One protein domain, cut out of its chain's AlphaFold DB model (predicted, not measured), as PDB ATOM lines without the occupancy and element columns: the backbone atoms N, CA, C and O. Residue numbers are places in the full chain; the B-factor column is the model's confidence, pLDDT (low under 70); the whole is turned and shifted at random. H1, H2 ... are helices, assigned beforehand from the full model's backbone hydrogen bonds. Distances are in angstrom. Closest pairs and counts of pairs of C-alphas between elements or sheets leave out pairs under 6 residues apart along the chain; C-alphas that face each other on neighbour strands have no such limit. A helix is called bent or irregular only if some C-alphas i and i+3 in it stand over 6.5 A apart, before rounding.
ATOM      1  N   PRO A  81     221.026 195.175 177.765       65.12
ATOM      2  CA  PRO A  81     222.453 195.219 178.089       65.12
ATOM      3  C   PRO A  81     223.084 196.581 177.773       65.12
ATOM      4  O   PRO A  81     224.181 196.879 178.235       65.12
ATOM      5  N   ARG A  82     222.398 197.398 176.972       65.69
ATOM      6  CA  ARG A  82     222.835 198.714 176.537       65.69
ATOM      7  C   ARG A  82     221.642 199.661 176.562       65.69
ATOM      8  O   ARG A  82     220.549 199.263 176.162       65.69
ATOM      9  N   TYR A  83     221.850 200.887 177.032       69.25
ATOM     10  CA  TYR A  83     220.809 201.906 176.978       69.25
ATOM     11  C   TYR A  83     220.452 202.218 175.520       69.25
ATOM     12  O   TYR A  83     221.243 201.992 174.599       69.25
ATOM     13  N   ASN A  84     219.244 202.733 175.292       76.25
ATOM     14  CA  ASN A  84     218.898 203.222 173.966       76.25
ATOM     15  C   ASN A  84     219.829 204.396 173.584       76.25
ATOM     16  O   ASN A  84     220.437 205.042 174.441       76.25
ATOM     17  N   LYS A  85     219.956 204.666 172.281       77.62
ATOM     18  CA  LYS A  85     220.888 205.687 171.772       77.62
ATOM     19  C   LYS A  85     220.653 207.071 172.384       77.62
ATOM     20  O   LYS A  85     221.607 207.819 172.552       77.62
ATOM     21  N   GLU A  86     219.403 207.399 172.702       74.62
ATOM     22  CA  GLU A  86     219.010 208.694 173.263       74.62
ATOM     23  C   GLU A  86     219.530 208.849 174.693       74.62
ATOM     24  O   GLU A  86     220.201 209.826 175.008       74.62
ATOM     25  N   THR A  87     219.311 207.844 175.542       77.50
ATOM     26  CA  THR A  87     219.836 207.814 176.909       77.50
ATOM     27  C   THR A  87     221.364 207.816 176.915       77.50
ATOM     28  O   THR A  87     221.969 208.535 177.705       77.50
ATOM     29  N   GLU A  88     222.012 207.074 176.013       81.81
ATOM     30  CA  GLU A  88     223.475 207.122 175.892       81.81
ATOM     31  C   GLU A  88     223.978 208.510 175.491       81.81
ATOM     32  O   GLU A  88     224.936 209.003 176.086       81.81
ATOM     33  N   ALA A  89     223.325 209.152 174.520       82.38
ATOM     34  CA  ALA A  89     223.664 210.503 174.092       82.38
ATOM     35  C   ALA A  89     223.484 211.513 175.235       82.38
ATOM     36  O   ALA A  89     224.395 212.301 175.486       82.38
ATOM     37  N   ALA A  90     222.388 211.423 175.992       81.19
ATOM     38  CA  ALA A  90     222.142 212.262 177.163       81.19
ATOM     39  C   ALA A  90     223.212 212.060 178.251       81.19
ATOM     40  O   ALA A  90     223.710 213.026 178.824       81.19
ATOM     41  N   MET A  91     223.643 210.818 178.505       86.88
ATOM     42  CA  MET A  91     224.735 210.536 179.447       86.88
ATOM     43  C   MET A  91     226.090 211.076 178.971       86.88
ATOM     44  O   MET A  91     226.943 211.401 179.798       86.88
ATOM     45  N   VAL A  92     226.332 211.125 177.658       87.56
ATOM     46  CA  VAL A  92     227.538 211.743 177.085       87.56
ATOM     47  C   VAL A  92     227.458 213.262 177.207       87.56
ATOM     48  O   VAL A  92     228.414 213.876 177.672       87.56
ATOM     49  N   GLU A  93     226.326 213.871 176.857       82.69
ATOM     50  CA  GLU A  93     226.103 215.314 176.998       82.69
ATOM     51  C   GLU A  93     226.259 215.765 178.455       82.69
ATOM     52  O   GLU A  93     227.013 216.695 178.730       82.69
ATOM     53  N   ALA A  94     225.648 215.050 179.404       84.31
ATOM     54  CA  ALA A  94     225.771 215.335 180.830       84.31
ATOM     55  C   ALA A  94     227.233 215.318 181.300       84.31
ATOM     56  O   ALA A  94     227.662 216.213 182.029       84.31
ATOM     57  N   ARG A  95     228.033 214.345 180.838       85.56
ATOM     58  CA  ARG A  95     229.471 214.290 181.147       85.56
ATOM     59  C   ARG A  95     230.233 215.491 180.593       85.56
ATOM     60  O   ARG A  95     231.099 216.010 181.288       85.56
ATOM     61  N   ARG A  96     229.891 215.953 179.389       84.25
ATOM     62  CA  ARG A  96     230.512 217.128 178.754       84.25
ATOM     63  C   ARG A  96     230.122 218.441 179.436       84.25
ATOM     64  O   ARG A  96     230.923 219.366 179.524       84.25
ATOM     65  N   ILE A  97     228.906 218.520 179.970       82.88
ATOM     66  CA  ILE A  97     228.477 219.638 180.820       82.88
ATOM     67  C   ILE A  97     229.272 219.641 182.132       82.88
ATOM     68  O   ILE A  97     229.774 220.684 182.551       82.88
ATOM     69  N   MET A  98     229.423 218.476 182.770       79.94
ATOM     70  CA  MET A  98     230.191 218.336 184.013       79.94
ATOM     71  C   MET A  98     231.679 218.647 183.825       79.94
ATOM     72  O   MET A  98     232.276 219.260 184.707       79.94
ATOM     73  N   SER A  99     232.274 218.264 182.690       88.12
ATOM     74  CA  SER A  99     233.666 218.601 182.355       88.12
ATOM     75  C   SER A  99     233.859 220.074 181.973       88.12
ATOM     76  O   SER A  99     234.997 220.522 181.845       88.12
ATOM     77  N   GLY A 100     232.774 220.843 181.824       84.06
ATOM     78  CA  GLY A 100     232.813 222.257 181.456       84.06
ATOM     79  C   GLY A 100     233.010 222.513 179.960       84.06
ATOM     80  O   GLY A 100     233.206 223.660 179.569       84.06
ATOM     81  N   GLU A 101     232.937 221.479 179.116       84.38
ATOM     82  CA  GLU A 101     233.011 221.617 177.655       84.38
ATOM     83  C   GLU A 101     231.764 222.282 177.065       84.38
ATOM     84  O   GLU A 101     231.845 222.945 176.032       84.38
ATOM     85  N   ILE A 102     230.602 222.073 177.693       81.88
ATOM     86  CA  ILE A 102     229.320 222.615 177.239       81.88
ATOM     87  C   ILE A 102     228.718 223.475 178.357       81.88
ATOM     88  O   ILE A 102     228.517 222.972 179.467       81.88
ATOM     89  N   PRO A 103     228.379 224.751 178.091       76.19
ATOM     90  CA  PRO A 103     227.662 225.570 179.056       76.19
ATOM     91  C   PRO A 103     226.229 225.049 179.224       76.19
ATOM     92  O   PRO A 103     225.491 224.883 178.252       76.19
ATOM     93  N   ALA A 104     225.823 224.822 180.471       80.12
ATOM     94  CA  ALA A 104     224.454 224.459 180.827       80.12
ATOM     95  C   ALA A 104     223.826 225.537 181.713       80.12
ATOM     96  O   ALA A 104     224.516 226.164 182.520       80.12
ATOM     97  N   LYS A 105     222.508 225.729 181.575       81.88
ATOM     98  CA  LYS A 105     221.715 226.566 182.481       81.88
ATOM     99  C   LYS A 105     221.850 226.007 183.899       81.88
ATOM    100  O   LYS A 105     221.832 224.795 184.109       81.88
ATOM    101  N   ARG A 106     222.042 226.897 184.863       79.81
ATOM    102  CA  ARG A 106     222.102 226.564 186.285       79.81
ATOM    103  C   ARG A 106     220.999 227.336 186.974       79.81
ATOM    104  O   ARG A 106     220.781 228.498 186.645       79.81
ATOM    105  N   TYR A 107     220.356 226.689 187.929       84.38
ATOM    106  CA  TYR A 107     219.284 227.282 188.709       84.38
ATOM    107  C   TYR A 107     219.783 227.475 190.132       84.38
ATOM    108  O   TYR A 107     220.513 226.639 190.670       84.38
ATOM    109  N   THR A 108     219.440 228.617 190.709       86.12
ATOM    110  CA  THR A 108     219.822 229.007 192.069       86.12
ATOM    111  C   THR A 108     218.895 228.420 193.122       86.12
ATOM    112  O   THR A 108     219.306 228.251 194.268       86.12
ATOM    113  N   SER A 109     217.667 228.076 192.736       87.62
ATOM    114  CA  SER A 109     216.677 227.434 193.589       87.62
ATOM    115  C   SER A 109     215.903 226.356 192.824       87.62
ATOM    116  O   SER A 109     215.911 226.315 191.593       87.62
ATOM    117  N   ILE A 110     215.246 225.466 193.569       84.12
ATOM    118  CA  ILE A 110     214.364 224.440 192.994       84.12
ATOM    119  C   ILE A 110     213.143 225.092 192.328       84.12
ATOM    120  O   ILE A 110     212.704 224.610 191.292       84.12
ATOM    121  N   GLU A 111     212.645 226.202 192.876       87.81
ATOM    122  CA  GLU A 111     211.510 226.950 192.321       87.81
ATOM    123  C   GLU A 111     211.819 227.477 190.912       87.81
ATOM    124  O   GLU A 111     211.027 227.294 189.993       87.81
ATOM    125  N   ASP A 112     213.018 228.041 190.718       84.44
ATOM    126  CA  ASP A 112     213.468 228.536 189.408       84.44
ATOM    127  C   ASP A 112     213.565 227.402 188.373       84.44
ATOM    128  O   ASP A 112     213.309 227.615 187.190       84.44
ATOM    129  N   LEU A 113     213.960 226.198 188.810       83.88
ATOM    130  CA  LEU A 113     214.025 225.012 187.954       83.88
ATOM    131  C   LEU A 113     212.624 224.524 187.573       83.88
ATOM    132  O   LEU A 113     212.384 224.228 186.406       83.88
ATOM    133  N   LEU A 114     211.716 224.415 188.547       85.31
ATOM    134  CA  LEU A 114     210.352 223.933 188.321       85.31
ATOM    135  C   LEU A 114     209.564 224.888 187.427       85.31
ATOM    136  O   LEU A 114     208.948 224.439 186.468       85.31
ATOM    137  N   SER A 115     209.667 226.195 187.677       86.19
ATOM    138  CA  SER A 115     209.021 227.209 186.845       86.19
ATOM    139  C   SER A 115     209.490 227.141 185.390       86.19
ATOM    140  O   SER A 115     208.688 227.293 184.477       86.19
ATOM    141  N   ASP A 116     210.773 226.888 185.144       82.69
ATOM    142  CA  ASP A 116     211.287 226.768 183.779       82.69
ATOM    143  C   ASP A 116     210.785 225.504 183.070       82.69
ATOM    144  O   ASP A 116     210.425 225.576 181.904       82.69
ATOM    145  N   ILE A 117     210.695 224.375 183.784       82.62
ATOM    146  CA  ILE A 117     210.144 223.122 183.244       82.62
ATOM    147  C   ILE A 117     208.659 223.285 182.898       82.62
ATOM    148  O   ILE A 117     208.229 222.842 181.840       82.62
ATOM    149  N   GLU A 118     207.877 223.925 183.771       80.62
ATOM    150  CA  GLU A 118     206.437 224.132 183.563       80.62
ATOM    151  C   GLU A 118     206.133 225.103 182.411       80.62
ATOM    152  O   GLU A 118     205.099 224.978 181.760       80.62
ATOM    153  N   ASN A 119     207.030 226.055 182.139       77.12
ATOM    154  CA  ASN A 119     206.880 227.036 181.061       77.12
ATOM    155  C   ASN A 119     207.496 226.586 179.718       77.12
ATOM    156  O   ASN A 119     207.406 227.326 178.741       77.12
ATOM    157  N   GLU A 120     208.141 225.417 179.644       60.47
ATOM    158  CA  GLU A 120     208.708 224.866 178.399       60.47
ATOM    159  C   GLU A 120     207.702 224.018 177.580       60.47
ATOM    160  O   GLU A 120     208.067 223.506 176.519       60.47
ATOM    161  N   ASP A 121     206.450 223.892 178.042       53.81
ATOM    162  CA  ASP A 121     205.371 223.109 177.408       53.81
ATOM    163  C   ASP A 121     204.412 223.932 176.489       53.81
ATOM    164  O   ASP A 121     203.432 223.367 175.992       53.81
ATOM    165  N   ASP A 122     204.702 225.215 176.209       42.44
ATOM    166  CA  ASP A 122     204.014 226.093 175.218       42.44
ATOM    167  C   ASP A 122     204.885 226.364 173.967       42.44
ATOM    168  O   ASP A 122     204.332 226.399 172.836       42.44
TER     169      ASP A 122
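Overview. This is residues 81 to 122 of the 122 residues of the protein "Addiction module antitoxin, RelB/DinJ family" of Alloscardovia omnicolens F0580 (UniProt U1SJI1). The longest helix, H1, and a second helix, H2, form the two arms of a wide, open U, with a long link as its floor and no contact between the arms. The printed part has 42 residues with two named helices, H1 then H2, and no named strand; its class is all helix. It is only just loose, close to extended, with a radius of gyration of the C-alphas of 13.4 A and spans of 35 by 25 by 17 A.

Arrangement. H1, residues 85 to 98, and H2, residues 110 to 121, are apart, with no C-alpha of the one within 8 A of the other. Residues 84 to 90, of which 85 to 90 belong to H1, stand free. Residues 117 to 122, of which 117 to 121 belong to H2, also stand free. Every O i to N i+4 pair is within hydrogen-bond range in H1, and 7 of 8 are in H2.

Along the chain. H1 measures 19.9 A from C-alpha 85 at (220.888, 205.687, 171.772) to C-alpha 98. H2 measures 18.0 A and ends with C-alpha 121 at (205.371, 223.109, 177.408). H2 is neither bent nor irregular, but only just: C-alphas 118 and 121 are 6.3 A apart.

Size, cuts and confidence. The two C-alphas farthest apart, those of Pro 81 and Thr 108, are 36.7 A apart. The printed part has no cut. The link from H1 to H2, 11 residues, is long. The model's confidence is under 70 at residues 81 to 83 and 120 to 122.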